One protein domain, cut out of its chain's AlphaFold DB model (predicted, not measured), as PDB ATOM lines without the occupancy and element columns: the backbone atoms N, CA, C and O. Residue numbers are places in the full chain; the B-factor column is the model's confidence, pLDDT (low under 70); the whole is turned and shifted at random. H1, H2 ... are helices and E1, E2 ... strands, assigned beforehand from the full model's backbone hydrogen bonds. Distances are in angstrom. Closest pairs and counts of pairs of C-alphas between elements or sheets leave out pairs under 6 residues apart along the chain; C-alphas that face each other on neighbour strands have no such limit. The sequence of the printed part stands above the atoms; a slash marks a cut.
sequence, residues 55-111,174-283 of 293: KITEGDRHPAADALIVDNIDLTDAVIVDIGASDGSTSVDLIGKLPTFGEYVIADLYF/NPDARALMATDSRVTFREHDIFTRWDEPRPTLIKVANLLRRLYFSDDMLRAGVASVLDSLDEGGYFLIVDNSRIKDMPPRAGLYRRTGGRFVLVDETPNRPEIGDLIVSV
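What this domain is: This is residues 55 to 111 and 174 to 283 of the 293 residues of an uncharacterized protein of Leifsonia sp. OV430 (UniProt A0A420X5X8). A strongly twisted sheet of seven strands runs through the middle of the domain, with helices H1, H2 and H3 over one face and H4 and H5 over the other, so that there are three layers. The loop joining E5 and E6, with Lys 248 near its tip, reaches out beyond one end of that hairpin. The printed part has 167 residues, with five named helices and seven named strands in the order H1 E1 H2 E2 H3 E3 E4 H4 E5 E6 E7 H5, and its class is mixed, helices and strands. The sheet's order is E3 E2 E1 E4 E5 E6 E7, and it is mixed: E3 to E5 are parallel neighbours, while E6 and E7 join on antiparallel. The whole is compact and rounded, with a radius of gyration of the C-alphas of 14.6 A and spans of 41 by 38 by 30 A.

How they stand to each other: Going along from Lys 55, mark off H1 at residues 63 to 72, E1 at 79 to 83, H2 at 89 to 95, E2 at 103 to 108, H3 at 175 to 183, E3 at 187 to 191, E4 at 205 to 209, H4 at 219 to 232, E5 at 238 to 243, E6 at 253 to 259, E7 at 264 to 269 and H5 at 277 to 282. H1 is on the sheet at a height of 8.5 A and runs along the strands over E6, where the closest C-alphas are those of Ala 65 and Ala 254, 5.5 A apart. E1, H2 and E2 form a strand-helix-strand unit, two parallel neighbour strands with a helix between, and its crossover is right-handed; look for N 82 and O 105 at 3.0 A. H2 lies on the same face as H1, at a height of 9.4 A. H2 and H3 touch, the C-alphas of Val 92 and Ala 177 being closest at 5.9 A, at a steep tilt of 36 degrees, only just past shallow. H3 is on that same face, only just over E3, with 3 of its 9 C-alphas falling there. Edge strand E3 is parallel to E2, with N 188 and O 104 at 2.9 A, and E1 is parallel to E4, with N 83 and O 207 at 2.8 A. E4, H4 and E5 make a second right-handed unit, with N 208 and O 240 at 2.8 A. H4 is on the opposite face from H1, over E5 at a height of 10.2 A. E5, E6 and E7 are a meander, each strand the antiparallel neighbour of the one before; check N 239 and O 257, 2.8 A, in the hairpin of E5 and E6, and N 258 and O 265, 2.8 A, in that of E6 and E7. H5 touches H4, with the C-alphas of Val 226 and Ile 280 closest at 6.4 A. Every O i to N i+4 pair is within hydrogen-bond range in H2, H3 and H4, against 4 of 6 in H1 and 1 of 2 in H5.

Where its parts are: Find C-alpha 63 at (29.823, -42.720, -13.599); from there H1 runs 14.4 A to C-alpha 72. E2 covers 16.4 A, H3 12.5 A and E3 14.0 A. H4, the longest helix, runs 19.6 A from C-alpha 219 at (41.569, -63.238, -27.677). E5 measures 16.7 A and E6, the longest strand, 19.9 A. H5 ends at C-alpha 282, (50.353, -57.045, -23.812).

The domain as a whole: The two C-alphas farthest apart are those of Thr 183 and Ser 282, at 40.9 A. Residues 112 to 173 are not printed, and C-alphas 111 and 174 stand 10.5 A apart across this cut. Of the links that are printed whole, E3 to E4 is long, with 13 residues. The mean pLDDT of the printed part is 95.2; look at residues 55 to 59 for the values under 70.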
ATOM      1  N   LYS A  55      21.857 -54.433 -28.777       67.44
ATOM      2  CA  LYS A  55      21.809 -53.006 -28.438       67.44
ATOM      3  C   LYS A  55      20.971 -52.785 -27.168       67.44
ATOM      4  O   LYS A  55      19.762 -52.595 -27.241       67.44
ATOM      5  N   ILE A  56      21.586 -52.886 -25.984       65.56
ATOM      6  CA  ILE A  56      20.935 -52.573 -24.694       65.56
ATOM      7  C   ILE A  56      21.728 -51.496 -23.959       65.56
ATOM      8  O   ILE A  56      22.808 -51.766 -23.429       65.56
ATOM      9  N   THR A  57      21.123 -50.327 -23.800       61.47
ATOM     10  CA  THR A  57      21.658 -49.193 -23.042       61.47
ATOM     11  C   THR A  57      20.646 -48.753 -21.974       61.47
ATOM     12  O   THR A  57      19.444 -48.669 -22.218       61.47
ATOM     13  N   GLU A  58      21.117 -48.534 -20.747       68.44
ATOM     14  CA  GLU A  58      20.428 -47.697 -19.754       68.44
ATOM     15  C   GLU A  58      21.303 -46.459 -19.566       68.44
ATOM     16  O   GLU A  58      22.498 -46.499 -19.867       68.44
ATOM     17  N   GLY A  59      20.690 -45.377 -19.100       68.62
ATOM     18  CA  GLY A  59      21.379 -44.112 -18.856       68.62
ATOM     19  C   GLY A  59      22.222 -44.186 -17.592       68.62
ATOM     20  O   GLY A  59      21.934 -44.989 -16.703       68.62
ATOM     21  N   ASP A  60      23.256 -43.358 -17.558       77.19
ATOM     22  CA  ASP A  60      24.211 -43.159 -16.471       77.19
ATOM     23  C   ASP A  60      24.807 -44.462 -15.914       77.19
ATOM     24  O   ASP A  60      24.939 -44.684 -14.711       77.19
ATOM     25  N   ARG A  61      25.162 -45.383 -16.814       80.62
ATOM     26  CA  ARG A  61      25.721 -46.688 -16.431       80.62
ATOM     27  C   ARG A  61      27.189 -46.640 -16.027       80.62
ATOM     28  O   ARG A  61      27.679 -47.631 -15.490       80.62
ATOM     29  N   HIS A  62      27.903 -45.556 -16.323       88.25
ATOM     30  CA  HIS A  62      29.368 -45.515 -16.264       88.25
ATOM     31  C   HIS A  62      29.967 -44.380 -15.413       88.25
ATOM     32  O   HIS A  62      31.084 -43.970 -15.711       88.25
ATOM     33  N   PRO A  63      29.344 -43.909 -14.310       92.31
ATOM     34  CA  PRO A  63      29.823 -42.720 -13.599       92.31
ATOM     35  C   PRO A  63      31.264 -42.851 -13.089       92.31
ATOM     36  O   PRO A  63      32.037 -41.905 -13.188       92.31
ATOM     37  N   ALA A  64      31.655 -44.031 -12.600       94.06
ATOM     38  CA  ALA A  64      33.022 -44.276 -12.148       94.06
ATOM     39  C   ALA A  64      34.040 -44.307 -13.301       94.06
ATOM     40  O   ALA A  64      35.185 -43.930 -13.103       94.06
ATOM     41  N   ALA A  65      33.638 -44.753 -14.495       95.56
ATOM     42  CA  ALA A  65      34.516 -44.760 -15.663       95.56
ATOM     43  C   ALA A  65      34.648 -43.357 -16.273       95.56
ATOM     44  O   ALA A  65      35.735 -42.969 -16.686       95.56
ATOM     45  N   ASP A  66      33.554 -42.592 -16.281       96.19
ATOM     46  CA  ASP A  66      33.540 -41.198 -16.721       96.19
ATOM     47  C   ASP A  66      34.440 -40.334 -15.823       96.19
ATOM     48  O   ASP A  66      35.175 -39.486 -16.324       96.19
ATOM     49  N   ALA A  67      34.452 -40.599 -14.510       97.06
ATOM     50  CA  ALA A  67      35.359 -39.940 -13.569       97.06
ATOM     51  C   ALA A  67      36.839 -40.163 -13.927       97.06
ATOM     52  O   ALA A  67      37.610 -39.212 -13.895       97.06
ATOM     53  N   LEU A  68      37.227 -41.367 -14.383       98.12
ATOM     54  CA  LEU A  68      38.608 -41.617 -14.823       98.12
ATOM     55  C   LEU A  68      39.034 -40.655 -15.941       98.12
ATOM     56  O   LEU A  68      40.182 -40.223 -15.951       98.12
ATOM     57  N   ILE A  69      38.131 -40.309 -16.865       98.25
ATOM     58  CA  ILE A  69      38.412 -39.341 -17.937       98.25
ATOM     59  C   ILE A  69      38.597 -37.942 -17.347       98.25
ATOM     60  O   ILE A  69      39.610 -37.298 -17.611       98.25
ATOM     61  N   VAL A  70      37.616 -37.484 -16.565       97.88
ATOM     62  CA  VAL A  70      37.573 -36.112 -16.036       97.88
ATOM     63  C   VAL A  70      38.744 -35.833 -15.093       97.88
ATOM     64  O   VAL A  70      39.306 -34.741 -15.129       97.88
ATOM     65  N   ASP A  71      39.145 -36.820 -14.296       98.25
ATOM     66  CA  ASP A  71      40.163 -36.646 -13.262       98.25
ATOM     67  C   ASP A  71      41.601 -36.728 -13.808       98.25
ATOM     68  O   ASP A  71      42.529 -36.237 -13.162       98.25
ATOM     69  N   ASN A  72      41.814 -37.333 -14.986       98.50
ATOM     70  CA  ASN A  72      43.159 -37.669 -15.478       98.50
ATOM     71  C   ASN A  72      43.557 -37.015 -16.809       98.50
ATOM     72  O   ASN A  72      44.727 -37.094 -17.190       98.50
ATOM     73  N   ILE A  73      42.622 -36.412 -17.547       98.12
ATOM     74  CA  ILE A  73      42.879 -35.919 -18.905       98.12
ATOM     75  C   ILE A  73      42.594 -34.419 -18.975       98.12
ATOM     76  O   ILE A  73      41.525 -33.962 -18.581       98.12
ATOM     77  N   ASP A  74      43.535 -33.650 -19.530       97.75
ATOM     78  CA  ASP A  74      43.228 -32.300 -20.003       97.75
ATOM     79  C   ASP A  74      42.407 -32.416 -21.289       97.75
ATOM     80  O   ASP A  74      42.897 -32.867 -22.326       97.75
ATOM     81  N   LEU A  75      41.132 -32.064 -21.184       97.75
ATOM     82  CA  LEU A  75      40.166 -32.198 -22.265       97.75
ATOM     83  C   LEU A  75      40.087 -30.945 -23.144       97.75
ATOM     84  O   LEU A  75      39.266 -30.893 -24.057       97.75
ATOM     85  N   THR A  76      40.913 -29.927 -22.888       97.38
ATOM     86  CA  THR A  76      40.963 -28.722 -23.720       97.38
ATOM     87  C   THR A  76      41.303 -29.107 -25.159       97.38
ATOM     88  O   THR A  76      42.310 -29.763 -25.408       97.38
ATOM     89  N   ASP A  77      40.424 -28.748 -26.100       96.94
ATOM     90  CA  ASP A  77      40.528 -29.085 -27.527       96.94
ATOM     91  C   ASP A  77      40.621 -30.594 -27.844       96.94
ATOM     92  O   ASP A  77      40.958 -30.979 -28.963       96.94
ATOM     93  N   ALA A  78      40.280 -31.467 -26.889       98.19
ATOM     94  CA  ALA A  78      40.371 -32.909 -27.079       98.19
ATOM     95  C   ALA A  78      39.389 -33.414 -28.147       98.19
ATOM     96  O   ALA A  78      38.217 -33.023 -28.164       98.19
ATOM     97  N   VAL A  79      39.863 -34.338 -28.986       98.50
ATOM     98  CA  VAL A  79      39.035 -35.132 -29.904       98.50
ATOM     99  C   VAL A  79      38.689 -36.444 -29.208       98.50
ATOM    100  O   VAL A  79      39.567 -37.273 -28.947       98.50
ATOM    101  N   ILE A  80      37.414 -36.624 -28.879       98.62
ATOM    102  CA  ILE A  80      36.904 -37.780 -28.142       98.62
ATOM    103  C   ILE A  80      36.086 -38.649 -29.089       98.62
ATOM    104  O   ILE A  80      35.179 -38.167 -29.759       98.62
ATOM    105  N   VAL A  81      36.368 -39.948 -29.116       98.69
ATOM    106  CA  VAL A  81      35.611 -40.918 -29.912       98.69
ATOM    107  C   VAL A  81      35.053 -42.003 -28.998       98.69
ATOM    108  O   VAL A  81      35.813 -42.671 -28.302       98.69
ATOM    109  N   ASP A  82      33.738 -42.214 -29.017       98.44
ATOM    110  CA  ASP A  82      33.064 -43.299 -28.286       98.44
ATOM    111  C   ASP A  82      32.667 -44.402 -29.274       98.44
ATOM    112  O   ASP A  82      31.664 -44.277 -29.974       98.44
ATOM    113  N   ILE A  83      33.480 -45.458 -29.381       98.06
ATOM    114  CA  ILE A  83      33.282 -46.553 -30.341       98.06
ATOM    115  C   ILE A  83      32.411 -47.653 -29.730       98.06
ATOM    116  O   ILE A  83      32.665 -48.155 -28.631       98.06
ATOM    117  N   GLY A  84      31.407 -48.088 -30.492       95.12
ATOM    118  CA  GLY A  84      30.383 -49.023 -30.030       95.12
ATOM    119  C   GLY A  84      29.325 -48.341 -29.167       95.12
ATOM    120  O   GLY A  84      28.761 -48.973 -28.273       95.12
ATOM    121  N   ALA A  85      29.062 -47.055 -29.414       94.31
ATOM    122  CA  ALA A  85      28.146 -46.240 -28.621       94.31
ATOM    123  C   ALA A  85      26.668 -46.666 -28.728       94.31
ATOM    124  O   ALA A  85      25.821 -46.159 -27.993       94.31
ATOM    125  N   SER A  86      26.332 -47.631 -29.590       92.69
ATOM    126  CA  SER A  86      25.002 -48.215 -29.738       92.69
ATOM    127  C   SER A  86      23.927 -47.210 -30.154       92.69
ATOM    128  O   SER A  86      23.734 -47.021 -31.353       92.69
ATOM    129  N   ASP A  87      23.210 -46.614 -29.195       94.38
ATOM    130  CA  ASP A  87      22.228 -45.549 -29.417       94.38
ATOM    131  C   ASP A  87      22.730 -44.162 -28.984       94.38
ATOM    132  O   ASP A  87      21.998 -43.183 -29.089       94.38
ATOM    133  N   GLY A  88      23.965 -44.064 -28.490       95.44
ATOM    134  CA  GLY A  88      24.590 -42.816 -28.060       95.44
ATOM    135  C   GLY A  88      24.123 -42.301 -26.698       95.44
ATOM    136  O   GLY A  88      24.594 -41.256 -26.268       95.44
ATOM    137  N   SER A  89      23.234 -43.004 -25.984       94.56
ATOM    138  CA  SER A  89      22.725 -42.519 -24.687       94.56
ATOM    139  C   SER A  89      23.831 -42.344 -23.640       94.56
ATOM    140  O   SER A  89      23.905 -41.301 -23.001       94.56
ATOM    141  N   THR A  90      24.763 -43.295 -23.533       94.31
ATOM    142  CA  THR A  90      25.922 -43.154 -22.632       94.31
ATOM    143  C   THR A  90      26.891 -42.065 -23.080       94.31
ATOM    144  O   THR A  90      27.620 -41.516 -22.260       94.31
ATOM    145  N   SER A  91      26.927 -41.760 -24.379       97.12
ATOM    146  CA  SER A  91      27.741 -40.667 -24.908       97.12
ATOM    147  C   SER A  91      27.160 -39.318 -24.488       97.12
ATOM    148  O   SER A  91      27.907 -38.456 -24.044       97.12
ATOM    149  N   VAL A  92      25.830 -39.162 -24.537       97.06
ATOM    150  CA  VAL A  92      25.127 -37.975 -24.015       97.06
ATOM    151  C   VAL A  92      25.421 -37.777 -22.529       97.06
ATOM    152  O   VAL A  92      25.776 -36.671 -22.123       97.06
ATOM    153  N   ASP A  93      25.334 -38.848 -21.734       95.81
ATOM    154  CA  ASP A  93      25.626 -38.791 -20.298       95.81
ATOM    155  C   ASP A  93      27.065 -38.333 -20.024       95.81
ATOM    156  O   ASP A  93      27.287 -37.484 -19.160       95.81
ATOM    157  N   LEU A  94      28.043 -38.865 -20.771       97.12
ATOM    158  CA  LEU A  94      29.442 -38.459 -20.646       97.12
ATOM    159  C   LEU A  94      29.627 -36.996 -21.052       97.12
ATOM    160  O   LEU A  94      30.210 -36.241 -20.284       97.12
ATOM    161  N   ILE A  95      29.098 -36.572 -22.207       98.06
ATOM    162  CA  ILE A  95      29.214 -35.185 -22.692       98.06
ATOM    163  C   ILE A  95      28.696 -34.190 -21.648       98.06
ATOM    164  O   ILE A  95      29.348 -33.178 -21.403       98.06
ATOM    165  N   GLY A  96      27.584 -34.501 -20.974       97.00
ATOM    166  CA  GLY A  96      27.038 -33.661 -19.902       97.00
ATOM    167  C   GLY A  96      27.943 -33.510 -18.669       97.00
ATOM    168  O   GLY A  96      27.730 -32.598 -17.872       97.00
ATOM    169  N   LYS A  97      28.947 -34.381 -18.503       96.50
ATOM    170  CA  LYS A  97      29.927 -34.358 -17.402       96.50
ATOM    171  C   LYS A  97      31.265 -33.738 -17.804       96.50
ATOM    172  O   LYS A  97      32.054 -33.398 -16.923       96.50
ATOM    173  N   LEU A  98      31.549 -33.615 -19.103       97.38
ATOM    174  CA  LEU A  98      32.820 -33.071 -19.577       97.38
ATOM    175  C   LEU A  98      32.863 -31.551 -19.340       97.38
ATOM    176  O   LEU A  98      31.949 -30.845 -19.767       97.38
ATOM    177  N   PRO A  99      33.926 -31.014 -18.717       96.19
ATOM    178  CA  PRO A  99      34.052 -29.572 -18.507       96.19
ATOM    179  C   PRO A  99      34.282 -28.811 -19.822       96.19
ATOM    180  O   PRO A  99      33.819 -27.683 -19.981       96.19
ATOM    181  N   THR A 100      35.011 -29.418 -20.759       97.81
ATOM    182  CA  THR A 100      35.310 -28.896 -22.095       97.81
ATOM    183  C   THR A 100      35.720 -30.050 -23.014       97.81
ATOM    184  O   THR A 100      36.043 -31.132 -22.526       97.81
ATOM    185  N   PHE A 101      35.661 -29.831 -24.326       98.25
ATOM    186  CA  PHE A 101      36.204 -30.699 -25.377       98.25
ATOM    187  C   PHE A 101      36.192 -29.950 -26.717       98.25
ATOM    188  O   PHE A 101      35.403 -29.013 -26.905       98.25
ATOM    189  N   GLY A 102      37.061 -30.371 -27.637       98.25
ATOM    190  CA  GLY A 102      37.117 -29.850 -29.002       98.25
ATOM    191  C   GLY A 102      36.078 -30.510 -29.905       98.25
ATOM    192  O   GLY A 102      35.233 -29.826 -30.479       98.25
ATOM    193  N   GLU A 103      36.102 -31.841 -29.981       98.38
ATOM    194  CA  GLU A 103      35.197 -32.647 -30.809       98.38
ATOM    195  C   GLU A 103      34.772 -33.920 -30.067       98.38
ATOM    196  O   GLU A 103      35.558 -34.511 -29.326       98.38
ATOM    197  N   TYR A 104      33.527 -34.353 -30.275       98.69
ATOM    198  CA  TYR A 104      33.019 -35.625 -29.776       98.69
ATOM    199  C   TYR A 104      32.340 -36.407 -30.902       98.69
ATOM    200  O   TYR A 104      31.327 -35.972 -31.449       98.69
ATOM    201  N   VAL A 105      32.844 -37.602 -31.203       98.62
ATOM    202  CA  VAL A 105      32.294 -38.474 -32.244       98.62
ATOM    203  C   VAL A 105      31.666 -39.717 -31.622       98.62
ATOM    204  O   VAL A 105      32.346 -40.564 -31.040       98.62
ATOM    205  N   ILE A 106      30.350 -39.848 -31.784       98.38
ATOM    206  CA  ILE A 106      29.593 -41.049 -31.429       98.38
ATOM    207  C   ILE A 106      29.773 -42.069 -32.558       98.38
ATOM    208  O   ILE A 106      29.276 -41.876 -33.669       98.38
ATOM    209  N   ALA A 107      30.487 -43.158 -32.298       98.06
ATOM    210  CA  ALA A 107      30.842 -44.136 -33.316       98.06
ATOM    211  C   ALA A 107      30.199 -45.503 -33.051       98.06
ATOM    212  O   ALA A 107      30.223 -46.036 -31.945       98.06
ATOM    213  N   ASP A 108      29.621 -46.101 -34.085       96.31
ATOM    214  CA  ASP A 108      29.023 -47.438 -34.044       96.31
ATOM    215  C   ASP A 108      29.055 -48.040 -35.448       96.31
ATOM    216  O   ASP A 108      29.049 -47.309 -36.437       96.31
ATOM    217  N   LEU A 109      29.053 -49.365 -35.553       93.94
ATOM    218  CA  LEU A 109      29.019 -50.034 -36.853       93.94
ATOM    219  C   LEU A 109      27.631 -49.948 -37.514       93.94
ATOM    220  O   LEU A 109      27.517 -50.037 -38.730       93.94
ATOM    221  N   TYR A 110      26.561 -49.785 -36.728       92.12
ATOM    222  CA  TYR A 110      25.189 -49.920 -37.218       92.12
ATOM    223  C   TYR A 110      24.305 -48.745 -36.803       92.12
ATOM    224  O   TYR A 110      23.476 -48.866 -35.895       92.12
ATOM    225  N   PHE A 111      24.417 -47.614 -37.500       94.69
ATOM    226  CA  PHE A 111      23.541 -46.463 -37.256       94.69
ATOM    227  C   PHE A 111      22.224 -46.491 -38.013       94.69
ATOM    228  O   PHE A 111      21.288 -45.826 -37.589       94.69
ATOM    229  N   ASN A 174      19.602 -42.230 -30.180       96.25
ATOM    230  CA  ASN A 174      18.652 -41.789 -29.182       96.25
ATOM    231  C   ASN A 174      18.187 -40.347 -29.471       96.25
ATOM    232  O   ASN A 174      19.013 -39.520 -29.869       96.25
ATOM    233  N   PRO A 175      16.898 -40.016 -29.262       97.19
ATOM    234  CA  PRO A 175      16.398 -38.649 -29.366       97.19
ATOM    235  C   PRO A 175      17.279 -37.604 -28.672       97.19
ATOM    236  O   PRO A 175      17.545 -36.572 -29.284       97.19
ATOM    237  N   ASP A 176      17.810 -37.899 -27.482       97.06
ATOM    238  CA  ASP A 176      18.684 -36.971 -26.752       97.06
ATOM    239  C   ASP A 176      20.020 -36.744 -27.474       97.06
ATOM    240  O   ASP A 176      20.488 -35.612 -27.569       97.06
ATOM    241  N   ALA A 177      20.607 -37.792 -28.065       97.38
ATOM    242  CA  ALA A 177      21.835 -37.671 -28.853       97.38
ATOM    243  C   ALA A 177      21.602 -36.833 -30.118       97.38
ATOM    244  O   ALA A 177      22.402 -35.962 -30.452       97.38
ATOM    245  N   ARG A 178      20.466 -37.046 -30.794       97.50
ATOM    246  CA  ARG A 178      20.080 -36.260 -31.976       97.50
ATOM    247  C   ARG A 178      19.849 -34.790 -31.624       97.50
ATOM    248  O   ARG A 178      20.296 -33.917 -32.362       97.50
ATOM    249  N   ALA A 179      19.167 -34.523 -30.510       97.62
ATOM    250  CA  ALA A 179      18.939 -33.169 -30.020       97.62
ATOM    251  C   ALA A 179      20.264 -32.477 -29.672       97.62
ATOM    252  O   ALA A 179      20.487 -31.349 -30.102       97.62
ATOM    253  N   LEU A 180      21.165 -33.181 -28.981       97.94
ATOM    254  CA  LEU A 180      22.489 -32.675 -28.633       97.94
ATOM    255  C   LEU A 180      23.282 -32.270 -29.881       97.94
ATOM    256  O   LEU A 180      23.711 -31.124 -29.969       97.94
ATOM    257  N   MET A 181      23.384 -33.152 -30.879       97.94
ATOM    258  CA  MET A 181      24.063 -32.865 -32.152       97.94
ATOM    259  C   MET A 181      23.435 -31.698 -32.929       97.94
ATOM    260  O   MET A 181      24.124 -30.991 -33.660       97.94
ATOM    261  N   ALA A 182      22.122 -31.486 -32.801       97.69
ATOM    262  CA  ALA A 182      21.453 -30.349 -33.428       97.69
ATOM    263  C   ALA A 182      21.808 -29.010 -32.755       97.69
ATOM    264  O   ALA A 182      21.692 -27.960 -33.386       97.69
ATOM    265  N   THR A 183      22.219 -29.043 -31.484       98.19
ATOM    266  CA  THR A 183      22.526 -27.848 -30.680       98.19
ATOM    267  C   THR A 183      24.017 -27.601 -30.455       98.19
ATOM    268  O   THR A 183      24.399 -26.460 -30.208       98.19
ATOM    269  N   ASP A 184      24.858 -28.630 -30.560       98.38
ATOM    270  CA  ASP A 184      26.305 -28.553 -30.370       98.38
ATOM    271  C   ASP A 184      27.025 -29.124 -31.596       98.38
ATOM    272  O   ASP A 184      27.104 -30.336 -31.792       98.38
ATOM    273  N   SER A 185      27.580 -28.233 -32.424       98.12
ATOM    274  CA  SER A 185      28.263 -28.600 -33.669       98.12
ATOM    275  C   SER A 185      29.556 -29.392 -33.462       98.12
ATOM    276  O   SER A 185      30.112 -29.892 -34.435       98.12
ATOM    277  N   ARG A 186      30.059 -29.481 -32.225       98.38
ATOM    278  CA  ARG A 186      31.226 -30.304 -31.878       98.38
ATOM    279  C   ARG A 186      30.870 -31.781 -31.748       98.38
ATOM    280  O   ARG A 186      31.772 -32.611 -31.707       98.38
ATOM    281  N   VAL A 187      29.581 -32.110 -31.638       98.62
ATOM    282  CA  VAL A 187      29.103 -33.481 -31.460       98.62
ATOM    283  C   VAL A 187      28.625 -34.026 -32.799       98.62
ATOM    284  O   VAL A 187      27.682 -33.516 -33.401       98.62
ATOM    285  N   THR A 188      29.264 -35.093 -33.262       98.31
ATOM    286  CA  THR A 188      28.933 -35.759 -34.523       98.31
ATOM    287  C   THR A 188      28.791 -37.265 -34.320       98.31
ATOM    288  O   THR A 188      28.971 -37.793 -33.221       98.31
ATOM    289  N   PHE A 189      28.432 -37.980 -35.385       98.06
ATOM    290  CA  PHE A 189      28.426 -39.436 -35.388       98.06
ATOM    291  C   PHE A 189      29.098 -39.969 -36.648       98.06
ATOM    292  O   PHE A 189      29.068 -39.325 -37.700       98.06
ATOM    293  N   ARG A 190      29.696 -41.156 -36.545       96.62
ATOM    294  CA  ARG A 190      30.421 -41.786 -37.651       96.62
ATOM    295  C   ARG A 190      30.277 -43.297 -37.613       96.62
ATOM    296  O   ARG A 190      30.559 -43.921 -36.595       96.62
ATOM    297  N   GLU A 191      29.918 -43.893 -38.746       96.44
ATOM    298  CA  GLU A 191      30.012 -45.344 -38.884       96.44
ATOM    299  C   GLU A 191      31.479 -45.785 -38.821       96.44
ATOM    300  O   GLU A 191      32.311 -45.296 -39.592       96.44
ATOM    301  N   HIS A 192      31.809 -46.664 -37.875       97.00
ATOM    302  CA  HIS A 192      33.186 -47.101 -37.670       97.00
ATOM    303  C   HIS A 192      33.264 -48.510 -37.075       97.00
ATOM    304  O   HIS A 192      32.532 -48.854 -36.144       97.00
ATOM    305  N   ASP A 193      34.195 -49.303 -37.605       96.44
ATOM    306  CA  ASP A 193      34.543 -50.630 -37.111       96.44
ATOM    307  C   ASP A 193      35.785 -50.541 -36.213       96.44
ATOM    308  O   ASP A 193      36.842 -50.102 -36.659       96.44
ATOM    309  N   ILE A 194      35.677 -51.022 -34.971       96.94
ATOM    310  CA  ILE A 194      36.766 -51.058 -33.981       96.94
ATOM    311  C   ILE A 194      38.016 -51.811 -34.472       96.94
ATOM    312  O   ILE A 194      39.114 -51.573 -33.973       96.94
ATOM    313  N   PHE A 195      37.870 -52.724 -35.435       97.38
ATOM    314  CA  PHE A 195      38.988 -53.464 -36.029       97.38
ATOM    315  C   PHE A 195      39.682 -52.706 -37.168       97.38
ATOM    316  O   PHE A 195      40.671 -53.193 -37.716       97.38
ATOM    317  N   THR A 196      39.179 -51.524 -37.523       97.62
ATOM    318  CA  THR A 196      39.791 -50.616 -38.491       97.62
ATOM    319  C   THR A 196      40.405 -49.426 -37.777       97.62
ATOM    320  O   THR A 196      39.924 -48.993 -36.730       97.62
ATOM    321  N   ARG A 197      41.505 -48.912 -38.323       96.88
ATOM    322  CA  ARG A 197      42.180 -47.750 -37.757       96.88
ATOM    323  C   ARG A 197      41.298 -46.511 -37.930       96.88
ATOM    324  O   ARG A 197      40.688 -46.331 -38.981       96.88
ATOM    325  N   TRP A 198      41.263 -45.647 -36.923       97.50
ATOM    326  CA  TRP A 198      40.688 -44.313 -37.036       97.50
ATOM    327  C   TRP A 198      41.577 -43.416 -37.909       97.50
ATOM    328  O   TRP A 198      42.791 -43.324 -37.703       97.50
ATOM    329  N   ASP A 199      40.963 -42.772 -38.897       93.31
ATOM    330  CA  ASP A 199      41.635 -41.810 -39.776       93.31
ATOM    331  C   ASP A 199      41.863 -40.459 -39.083       93.31
ATOM    332  O   ASP A 199      41.428 -40.237 -37.961       93.31
ATOM    333  N   GLU A 200      42.519 -39.521 -39.760       91.88
ATOM    334  CA  GLU A 200      42.729 -38.179 -39.215       91.88
ATOM    335  C   GLU A 200      41.408 -37.379 -39.061       91.88
ATOM    336  O   GLU A 200      40.501 -37.536 -39.888       91.88
ATOM    337  N   PRO A 201      41.305 -36.479 -38.059       93.75
ATOM    338  CA  PRO A 201      42.285 -36.262 -36.994       93.75
ATOM    339  C   PRO A 201      42.290 -37.421 -35.990       93.75
ATOM    340  O   PRO A 201      41.238 -37.944 -35.608       93.75
ATOM    341  N   ARG A 202      43.485 -37.821 -35.549       95.94
ATOM    342  CA  ARG A 202      43.618 -38.861 -34.525       95.94
ATOM    343  C   ARG A 202      43.003 -38.427 -33.195       95.94
ATOM    344  O   ARG A 202      43.210 -37.286 -32.774       95.94
ATOM    345  N   PRO A 203      42.287 -39.318 -32.489       98.19
ATOM    346  CA  PRO A 203      41.635 -38.942 -31.250       98.19
ATOM    347  C   PRO A 203      42.644 -38.717 -30.125       98.19
ATOM    348  O   PRO A 203      43.628 -39.446 -29.981       98.19
ATOM    349  N   THR A 204      42.334 -37.758 -29.260       98.56
ATOM    350  CA  THR A 204      42.978 -37.613 -27.951       98.56
ATOM    351  C   THR A 204      42.535 -38.733 -27.013       98.56
ATOM    352  O   THR A 204      43.332 -39.226 -26.215       98.56
ATOM    353  N   LEU A 205      41.269 -39.146 -27.117       98.75
ATOM    354  CA  LEU A 205      40.657 -40.186 -26.301       98.75
ATOM    355  C   LEU A 205      39.768 -41.083 -27.164       98.75
ATOM    356  O   LEU A 205      38.858 -40.604 -27.837       98.75
ATOM    357  N   ILE A 206      39.976 -42.393 -27.067       98.81
ATOM    358  CA  ILE A 206      39.022 -43.401 -27.534       98.81
ATOM    359  C   ILE A 206      38.391 -44.066 -26.313       98.81
ATOM    360  O   ILE A 206      39.085 -44.626 -25.465       98.81
ATOM    361  N   LYS A 207      37.064 -44.037 -26.230       98.56
ATOM    362  CA  LYS A 207      36.265 -44.796 -25.273       98.56
ATOM    363  C   LYS A 207      35.630 -45.981 -25.988       98.56
ATOM    364  O   LYS A 207      35.098 -45.848 -27.084       98.56
ATOM    365  N   VAL A 208      35.677 -47.147 -25.355       98.06
ATOM    366  CA  VAL A 208      35.006 -48.359 -25.830       98.06
ATOM    367  C   VAL A 208      34.259 -48.977 -24.662       98.06
ATOM    368  O   VAL A 208      34.869 -49.433 -23.697       98.06
ATOM    369  N   ALA A 209      32.931 -49.020 -24.741       95.69
ATOM    370  CA  ALA A 209      32.100 -49.572 -23.679       95.69
ATOM    371  C   ALA A 209      31.353 -50.824 -24.146       95.69
ATOM    372  O   ALA A 209      30.609 -50.799 -25.118       95.69
ATOM    373  N   ASN A 210      31.504 -51.930 -23.417       93.56
ATOM    374  CA  ASN A 210      30.808 -53.203 -23.633       93.56
ATOM    375  C   ASN A 210      31.011 -53.880 -25.001       93.56
ATOM    376  O   ASN A 210      30.332 -54.872 -25.265       93.56
ATOM    377  N   LEU A 211      31.943 -53.408 -25.829       94.12
ATOM    378  CA  LEU A 211      32.214 -53.973 -27.152       94.12
ATOM    379  C   LEU A 211      33.309 -55.048 -27.107       94.12
ATOM    380  O   LEU A 211      33.043 -56.208 -27.405       94.12
ATOM    381  N   LEU A 212      34.529 -54.700 -26.686       95.75
ATOM    382  CA  LEU A 212      35.676 -55.619 -26.670       95.75
ATOM    383  C   LEU A 212      35.600 -56.603 -25.488       95.75
ATOM    384  O   LEU A 212      36.228 -56.411 -24.449       95.75
ATOM    385  N   ARG A 213      34.800 -57.664 -25.645       94.31
ATOM    386  CA  ARG A 213      34.561 -58.699 -24.626       94.31
ATOM    387  C   ARG A 213      34.811 -60.101 -25.167       94.31
ATOM    388  O   ARG A 213      34.453 -60.375 -26.313       94.31
ATOM    389  N   ARG A 214      35.261 -61.034 -24.316       94.44
ATOM    390  CA  ARG A 214      35.419 -62.453 -24.706       94.44
ATOM    391  C   ARG A 214      34.089 -63.150 -24.985       94.44
ATOM    392  O   ARG A 214      34.055 -64.230 -25.562       94.44
ATOM    393  N   LEU A 215      32.977 -62.530 -24.585       89.75
ATOM    394  CA  LEU A 215      31.637 -62.970 -24.971       89.75
ATOM    395  C   LEU A 215      31.398 -62.863 -26.488       89.75
ATOM    396  O   LEU A 215      30.599 -63.635 -27.010       89.75
ATOM    397  N   TYR A 216      32.040 -61.903 -27.158       89.50
ATOM    398  CA  TYR A 216      31.821 -61.596 -28.576       89.50
ATOM    399  C   TYR A 216      33.018 -61.960 -29.452       89.50
ATOM    400  O   TYR A 216      32.850 -62.278 -30.622       89.50
ATOM    401  N   PHE A 217      34.228 -61.916 -28.898       95.06
ATOM    402  CA  PHE A 217      35.458 -62.009 -29.675       95.06
ATOM    403  C   PHE A 217      36.440 -62.995 -29.044       95.06
ATOM    404  O   PHE A 217      36.523 -63.109 -27.822       95.06
ATOM    405  N   SER A 218      37.211 -63.695 -29.877       96.19
ATOM    406  CA  SER A 218      38.364 -64.466 -29.401       96.19
ATOM    407  C   SER A 218      39.476 -63.530 -28.918       96.19
ATOM    408  O   SER A 218      39.523 -62.364 -29.308       96.19
ATOM    409  N   ASP A 219      40.418 -64.037 -28.123       97.56
ATOM    410  CA  ASP A 219      41.569 -63.238 -27.677       97.56
ATOM    411  C   ASP A 219      42.391 -62.673 -28.850       97.56
ATOM    412  O   ASP A 219      42.904 -61.563 -28.751       97.56
ATOM    413  N   ASP A 220      42.487 -63.385 -29.976       97.50
ATOM    414  CA  ASP A 220      43.199 -62.890 -31.163       97.50
ATOM    415  C   ASP A 220      42.463 -61.725 -31.827       97.50
ATOM    416  O   ASP A 220      43.086 -60.726 -32.187       97.50
ATOM    417  N   MET A 221      41.132 -61.803 -31.918       97.38
ATOM    418  CA  MET A 221      40.319 -60.678 -32.378       97.38
ATOM    419  C   MET A 221      40.414 -59.505 -31.403       97.38
ATOM    420  O   MET A 221      40.605 -58.373 -31.830       97.38
ATOM    421  N   LEU A 222      40.354 -59.757 -30.092       98.00
ATOM    422  CA  LEU A 222      40.512 -58.716 -29.074       98.00
ATOM    423  C   LEU A 222      41.873 -58.023 -29.187       98.00
ATOM    424  O   LEU A 222      41.923 -56.797 -29.150       98.00
ATOM    425  N   ARG A 223      42.963 -58.773 -29.395       98.00
ATOM    426  CA  ARG A 223      44.292 -58.197 -29.659       98.00
ATOM    427  C   ARG A 223      44.299 -57.344 -30.920       98.00
ATOM    428  O   ARG A 223      44.865 -56.258 -30.885       98.00
ATOM    429  N   ALA A 224      43.660 -57.795 -32.000       97.88
ATOM    430  CA  ALA A 224      43.546 -57.017 -33.232       97.88
ATOM    431  C   ALA A 224      42.767 -55.706 -33.017       97.88
ATOM    432  O   ALA A 224      43.228 -54.649 -33.437       97.88
ATOM    433  N   GLY A 225      41.642 -55.751 -32.297       98.06
ATOM    434  CA  GLY A 225      40.861 -54.560 -31.950       98.06
ATOM    435  C   GLY A 225      41.650 -53.581 -31.078       98.06
ATOM    436  O   GLY A 225      41.725 -52.397 -31.384       98.06
ATOM    437  N   VAL A 226      42.325 -54.074 -30.034       98.44
ATOM    438  CA  VAL A 226      43.202 -53.245 -29.190       98.44
ATOM    439  C   VAL A 226      44.359 -52.654 -29.999       98.44
ATOM    440  O   VAL A 226      44.684 -51.484 -29.816       98.44
ATOM    441  N   ALA A 227      44.974 -53.422 -30.903       98.25
ATOM    442  CA  ALA A 227      46.043 -52.925 -31.768       98.25
ATOM    443  C   ALA A 227      45.547 -51.823 -32.715       98.25
ATOM    444  O   ALA A 227      46.250 -50.838 -32.921       98.25
ATOM    445  N   SER A 228      44.324 -51.957 -33.230       98.25
ATOM    446  CA  SER A 228      43.678 -50.933 -34.048       98.25
ATOM    447  C   SER A 228      43.460 -49.636 -33.267       98.25
ATOM    448  O   SER A 228      43.858 -48.563 -33.720       98.25
ATOM    449  N   VAL A 229      42.913 -49.727 -32.047       98.50
ATOM    450  CA  VAL A 229      42.751 -48.572 -31.143       98.50
ATOM    451  C   VAL A 229      44.103 -47.939 -30.826       98.50
ATOM    452  O   VAL A 229      44.241 -46.719 -30.861       98.50
ATOM    453  N   LEU A 230      45.123 -48.756 -30.560       98.31
ATOM    454  CA  LEU A 230      46.470 -48.272 -30.294       98.31
ATOM    455  C   LEU A 230      47.025 -47.486 -31.483       98.31
ATOM    456  O   LEU A 230      47.519 -46.384 -31.269       98.31
ATOM    457  N   ASP A 231      46.907 -48.001 -32.713       97.56
ATOM    458  CA  ASP A 231      47.379 -47.328 -33.938       97.56
ATOM    459  C   ASP A 231      46.577 -46.065 -34.289       97.56
ATOM    460  O   ASP A 231      47.090 -45.167 -34.953       97.56
ATOM    461  N   SER A 232      45.342 -45.981 -33.797       98.12
ATOM    462  CA  SER A 232      44.425 -44.854 -34.001       98.12
ATOM    463  C   SER A 232      44.745 -43.630 -33.141       98.12
ATOM    464  O   SER A 232      44.354 -42.523 -33.494       98.12
ATOM    465  N   LEU A 233      45.430 -43.810 -32.010       98.25
ATOM    466  CA  LEU A 233      45.773 -42.731 -31.079       98.25
ATOM    467  C   LEU A 233      47.121 -42.098 -31.415       98.25
ATOM    468  O   LEU A 233      48.032 -42.783 -31.870       98.25
ATOM    469  N   ASP A 234      47.308 -40.824 -31.089       96.25
ATOM    470  CA  ASP A 234      48.651 -40.246 -31.051       96.25
ATOM    471  C   ASP A 234      49.437 -40.644 -29.801       96.25
ATOM    472  O   ASP A 234      48.898 -41.168 -28.822       96.25
ATOM    473  N   GLU A 235      50.755 -40.424 -29.843       97.25
ATOM    474  CA  GLU A 235      51.599 -40.600 -28.664       97.25
ATOM    475  C   GLU A 235      51.076 -39.724 -27.519       97.25
ATOM    476  O   GLU A 235      50.864 -38.523 -27.674       97.25
ATOM    477  N   GLY A 236      50.853 -40.341 -26.359       98.19
ATOM    478  CA  GLY A 236      50.243 -39.680 -25.215       98.19
ATOM    479  C   GLY A 236      48.712 -39.639 -25.218       98.19
ATOM    480  O   GLY A 236      48.176 -39.218 -24.195       98.19
ATOM    481  N   GLY A 237      48.038 -40.097 -26.281       98.50
ATOM    482  CA  GLY A 237      46.582 -40.273 -26.337       98.50
ATOM    483  C   GLY A 237      46.079 -41.402 -25.433       98.50
ATOM    484  O   GLY A 237      46.856 -42.243 -24.967       98.50
ATOM    485  N   TYR A 238      44.772 -41.421 -25.179       98.81
ATOM    486  CA  TYR A 238      44.155 -42.250 -24.147       98.81
ATOM    487  C   TYR A 238      43.153 -43.261 -24.701       98.81
ATOM    488  O   TYR A 238      42.415 -42.997 -25.647       98.81
ATOM    489  N   PHE A 239      43.093 -44.418 -24.051       98.81
ATOM    490  CA  PHE A 239      42.106 -45.458 -24.288       98.81
ATOM    491  C   PHE A 239      41.378 -45.780 -22.983       98.81
ATOM    492  O   PHE A 239      41.993 -46.261 -22.031       98.81
ATOM    493  N   LEU A 240      40.066 -45.542 -22.946       98.75
ATOM    494  CA  LEU A 240      39.188 -46.012 -21.880       98.75
ATOM    495  C   LEU A 240      38.439 -47.262 -22.355       98.75
ATOM    496  O   LEU A 240      37.632 -47.197 -23.284       98.75
ATOM    497  N   ILE A 241      38.646 -48.384 -21.671       98.31
ATOM    498  CA  ILE A 241      37.800 -49.574 -21.818       98.31
ATOM    499  C   ILE A 241      36.819 -49.632 -20.650       98.31
ATOM    500  O   ILE A 241      37.202 -49.438 -19.496       98.31
ATOM    501  N   VAL A 242      35.560 -49.940 -20.946       96.81
ATOM    502  CA  VAL A 242      34.532 -50.193 -19.935       96.81
ATOM    503  C   VAL A 242      33.838 -51.506 -20.246       96.81
ATOM    504  O   VAL A 242      33.384 -51.725 -21.370       96.81
ATOM    505  N   ASP A 243      33.684 -52.374 -19.255       93.00
ATOM    506  CA  ASP A 243      32.848 -53.558 -19.379       93.00
ATOM    507  C   ASP A 243      31.889 -53.706 -18.193       93.00
ATOM    508  O   ASP A 243      32.246 -53.598 -17.019       93.00
ATOM    509  N   ASN A 244      30.627 -53.964 -18.526       88.31
ATOM    510  CA  ASN A 244      29.579 -54.266 -17.573       88.31
ATOM    511  C   ASN A 244      29.453 -55.785 -17.490       88.31
ATOM    512  O   ASN A 244      28.986 -56.474 -18.418       88.31
ATOM    513  N   SER A 245      29.886 -56.319 -16.354       82.75
ATOM    514  CA  SER A 245      29.731 -57.730 -16.052       82.75
ATOM    515  C   SER A 245      28.248 -58.103 -15.974       82.75
ATOM    516  O   SER A 245      27.417 -57.345 -15.488       82.75
ATOM    517  N   ARG A 246      27.902 -59.306 -16.450       81.81
ATOM    518  CA  ARG A 246      26.563 -59.889 -16.227       81.81
ATOM    519  C   ARG A 246      26.460 -60.589 -14.868       81.81
ATOM    520  O   ARG A 246      25.431 -61.191 -14.568       81.81
ATOM    521  N   ILE A 247      27.533 -60.556 -14.077       84.44
ATOM    522  CA  ILE A 247      27.550 -61.064 -12.709       84.44
ATOM    523  C   ILE A 247      26.685 -60.133 -11.864       84.44
ATOM    524  O   ILE A 247      26.861 -58.917 -11.882       84.44
ATOM    525  N   LYS A 248      25.729 -60.724 -11.146       84.19
ATOM    526  CA  LYS A 248      24.825 -59.987 -10.266       84.19
ATOM    527  C   LYS A 248      25.639 -59.160  -9.260       84.19
ATOM    528  O   LYS A 248      26.594 -59.681  -8.691       84.19
ATOM    529  N   ASP A 249      25.242 -57.906  -9.062       86.88
ATOM    530  CA  ASP A 249      25.830 -56.970  -8.093       86.88
ATOM    531  C   ASP A 249      27.307 -56.590  -8.367       86.88
ATOM    532  O   ASP A 249      27.937 -55.924  -7.549       86.88
ATOM    533  N   MET A 250      27.864 -56.965  -9.529       88.38
ATOM    534  CA  MET A 250      29.194 -56.527  -9.959       88.38
ATOM    535  C   MET A 250      29.099 -55.129 -10.589       88.38
ATOM    536  O   MET A 250      28.396 -54.980 -11.595       88.38
ATOM    537  N   PRO A 251      29.798 -54.111 -10.053       90.56
ATOM    538  CA  PRO A 251      29.821 -52.794 -10.675       90.56
ATOM    539  C   PRO A 251      30.540 -52.836 -12.039       90.56
ATOM    540  O   PRO A 251      31.290 -53.780 -12.319       90.56
ATOM    541  N   PRO A 252      30.336 -51.819 -12.894       91.88
ATOM    542  CA  PRO A 252      31.143 -51.620 -14.091       91.88
ATOM    543  C   PRO A 252      32.639 -51.666 -13.781       91.88
ATOM    544  O   PRO A 252      33.088 -51.165 -12.748       91.88
ATOM    545  N   ARG A 253      33.398 -52.261 -14.697       95.69
ATOM    546  CA  ARG A 253      34.855 -52.352 -14.641       95.69
ATOM    547  C   ARG A 253      35.414 -51.438 -15.710       95.69
ATOM    548  O   ARG A 253      34.987 -51.529 -16.860       95.69
ATOM    549  N   ALA A 254      36.335 -50.563 -15.344       98.06
ATOM    550  CA  ALA A 254      36.964 -49.656 -16.289       98.06
ATOM    551  C   ALA A 254      38.452 -49.488 -16.010       98.06
ATOM    552  O   ALA A 254      38.896 -49.589 -14.866       98.06
ATOM    553  N   GLY A 255      39.200 -49.248 -17.081       98.44
ATOM    554  CA  GLY A 255      40.628 -48.969 -17.043       98.44
ATOM    555  C   GLY A 255      40.964 -47.907 -18.076       98.44
ATOM    556  O   GLY A 255      40.529 -48.001 -19.228       98.44
ATOM    557  N   LEU A 256      41.712 -46.899 -17.642       98.81
ATOM    558  CA  LEU A 256      42.227 -45.828 -18.473       98.81
ATOM    559  C   LEU A 256      43.697 -46.100 -18.779       98.81
ATOM    560  O   LEU A 256      44.519 -46.262 -17.880       98.81
ATOM    561  N   TYR A 257      44.034 -46.121 -20.060       98.81
ATOM    562  CA  TYR A 257      45.376 -46.405 -20.544       98.81
ATOM    563  C   TYR A 257      45.882 -45.248 -21.395       98.81
ATOM    564  O   TYR A 257      45.116 -44.637 -22.133       98.81
ATOM    565  N   ARG A 258      47.184 -44.979 -21.340       98.69
ATOM    566  CA  ARG A 258      47.863 -43.998 -22.186       98.69
ATOM    567  C   ARG A 258      48.757 -44.706 -23.192       98.69
ATOM    568  O   ARG A 258      49.470 -45.647 -22.836       98.69
ATOM    569  N   ARG A 259      48.746 -44.256 -24.445       98.25
ATOM    570  CA  ARG A 259      49.708 -44.694 -25.458       98.25
ATOM    571  C   ARG A 259      51.088 -44.142 -25.101       98.25
ATOM    572  O   ARG A 259      51.264 -42.933 -24.960       98.25
ATOM    573  N   THR A 260      52.068 -45.028 -24.943       97.75
ATOM    574  CA  THR A 260      53.466 -44.659 -24.689       97.75
ATOM    575  C   THR A 260      54.410 -45.610 -25.408       97.75
ATOM    576  O   THR A 260      54.497 -46.781 -25.040       97.75
ATOM    577  N   GLY A 261      55.141 -45.125 -26.410       95.62
ATOM    578  CA  GLY A 261      56.139 -45.915 -27.134       95.62
ATOM    579  C   GLY A 261      55.545 -47.131 -27.853       95.62
ATOM    580  O   GLY A 261      56.105 -48.222 -27.783       95.62
ATOM    581  N   GLY A 262      54.383 -46.961 -28.495       96.50
ATOM    582  CA  GLY A 262      53.732 -48.028 -29.270       96.50
ATOM    583  C   GLY A 262      53.101 -49.142 -28.429       96.50
ATOM    584  O   GLY A 262      52.912 -50.246 -28.933       96.50
ATOM    585  N   ARG A 263      52.777 -48.871 -27.162       98.06
ATOM    586  CA  ARG A 263      52.044 -49.763 -26.245       98.06
ATOM    587  C   ARG A 263      51.107 -48.959 -25.347       98.06
ATOM    588  O   ARG A 263      51.245 -47.740 -25.246       98.06
ATOM    589  N   PHE A 264      50.206 -49.648 -24.656       98.62
ATOM    590  CA  PHE A 264      49.386 -49.057 -23.602       98.62
ATOM    591  C   PHE A 264      50.042 -49.183 -22.226       98.62
ATOM    592  O   PHE A 264      50.531 -50.248 -21.849       98.62
ATOM    593  N   VAL A 265      50.012 -48.096 -21.457       98.50
ATOM    594  CA  VAL A 265      50.412 -48.042 -20.046       98.50
ATOM    595  C   VAL A 265      49.189 -47.655 -19.223       98.50
ATOM    596  O   VAL A 265      48.502 -46.699 -19.567       98.50
ATOM    597  N   LEU A 266      48.894 -48.406 -18.161       98.56
ATOM    598  CA  LEU A 266      47.778 -48.103 -17.262       98.56
ATOM    599  C   LEU A 266      48.008 -46.750 -16.570       98.56
ATOM    600  O   LEU A 266      49.089 -46.515 -16.032       98.56
ATOM    601  N   VAL A 267      46.993 -45.890 -16.598       98.56
ATOM    602  CA  VAL A 267      46.953 -44.599 -15.897       98.56
ATOM    603  C   VAL A 267      46.201 -44.763 -14.585       98.56
ATOM    604  O   VAL A 267      46.750 -44.473 -13.529       98.56
ATOM    605  N   ASP A 268      44.973 -45.275 -14.669       98.56
ATOM    606  CA  ASP A 268      44.090 -45.486 -13.526       98.56
ATOM    607  C   ASP A 268      43.032 -46.553 -13.856       98.56
ATOM    608  O   ASP A 268      42.770 -46.849 -15.027       98.56
ATOM    609  N   GLU A 269      42.421 -47.154 -12.841       98.12
ATOM    610  CA  GLU A 269      41.346 -48.130 -13.003       98.12
ATOM    611  C   GLU A 269      40.348 -48.099 -11.847       98.12
ATOM    612  O   GLU A 269      40.652 -47.757 -10.706       98.12
ATOM    613  N   THR A 270      39.121 -48.527 -12.131       97.25
ATOM    614  CA  THR A 270      38.156 -48.814 -11.065       97.25
ATOM    615  C   THR A 270      38.659 -49.966 -10.184       97.25
ATOM    616  O   THR A 270      39.433 -50.792 -10.668       97.25
ATOM    617  N   PRO A 271      38.138 -50.149  -8.949       95.94
ATOM    618  CA  PRO A 271      38.572 -51.235  -8.057       95.94
ATOM    619  C   PRO A 271      38.509 -52.647  -8.658       95.94
ATOM    620  O   PRO A 271      39.163 -53.564  -8.166       95.94
ATOM    621  N   ASN A 272      37.698 -52.840  -9.702       94.44
ATOM    622  CA  ASN A 272      37.612 -54.084 -10.446       94.44
ATOM    623  C   ASN A 272      38.212 -53.894 -11.842       94.44
ATOM    624  O   ASN A 272      37.666 -53.160 -12.664       94.44
ATOM    625  N   ARG A 273      39.297 -54.618 -12.127       94.69
ATOM    626  CA  ARG A 273      39.994 -54.562 -13.415       94.69
ATOM    627  C   ARG A 273      39.102 -55.007 -14.589       94.69
ATOM    628  O   ARG A 273      38.413 -56.030 -14.454       94.69
ATOM    629  N   PRO A 274      39.165 -54.329 -15.753       96.38
ATOM    630  CA  PRO A 274      38.484 -54.764 -16.971       96.38
ATOM    631  C   PRO A 274      38.808 -56.203 -17.381       96.38
ATOM    632  O   PRO A 274      39.924 -56.684 -17.183       96.38
ATOM    633  N   GLU A 275      37.848 -56.869 -18.024       96.06
ATOM    634  CA  GLU A 275      37.931 -58.269 -18.475       96.06
ATOM    635  C   GLU A 275      39.202 -58.587 -19.270       96.06
ATOM    636  O   GLU A 275      39.770 -59.665 -19.118       96.06
ATOM    637  N   ILE A 276      39.612 -57.643 -20.118       97.31
ATOM    638  CA  ILE A 276      40.717 -57.778 -21.069       97.31
ATOM    639  C   ILE A 276      41.919 -56.901 -20.692       97.31
ATOM    640  O   ILE A 276      42.778 -56.631 -21.529       97.31
ATOM    641  N   GLY A 277      41.980 -56.408 -19.451       97.19
ATOM    642  CA  GLY A 277      43.025 -55.474 -19.027       97.19
ATOM    643  C   GLY A 277      44.443 -56.052 -19.125       97.19
ATOM    644  O   GLY A 277      45.406 -55.296 -19.209       97.19
ATOM    645  N   ASP A 278      44.598 -57.378 -19.085       97.00
ATOM    646  CA  ASP A 278      45.851 -58.107 -19.318       97.00
ATOM    647  C   ASP A 278      46.244 -58.122 -20.799       97.00
ATOM    648  O   ASP A 278      47.405 -57.889 -21.133       97.00
ATOM    649  N   LEU A 279      45.270 -58.317 -21.689       97.31
ATOM    650  CA  LEU A 279      45.485 -58.248 -23.130       97.31
ATOM    651  C   LEU A 279      45.901 -56.840 -23.560       97.31
ATOM    652  O   LEU A 279      46.850 -56.716 -24.330       97.31
ATOM    653  N   ILE A 280      45.260 -55.796 -23.022       98.00
ATOM    654  CA  ILE A 280      45.537 -54.397 -23.393       98.00
ATOM    655  C   ILE A 280      47.015 -54.044 -23.204       98.00
ATOM    656  O   ILE A 280      47.649 -53.526 -24.119       98.00
ATOM    657  N   VAL A 281      47.583 -54.388 -22.047       97.12
ATOM    658  CA  VAL A 281      48.992 -54.094 -21.732       97.12
ATOM    659  C   VAL A 281      49.985 -54.999 -22.469       97.12
ATOM    660  O   VAL A 281      51.175 -54.695 -22.508       97.12
ATOM    661  N   SER A 282      49.518 -56.110 -23.046       96.88
ATOM    662  CA  SER A 282      50.353 -57.045 -23.812       96.88
ATOM    663  C   SER A 282      50.500 -56.671 -25.289       96.88
ATOM    664  O   SER A 282      51.410 -57.163 -25.953       96.88
ATOM    665  N   VAL A 283      49.610 -55.823 -25.814       96.69
ATOM    666  CA  VAL A 283      49.630 -55.410 -27.219       96.69
ATOM    667  C   VAL A 283      50.690 -54.332 -27.436       96.69
ATOM    668  O   VAL A 283      50.747 -53.326 -26.728       96.69
TER     669      VAL A 283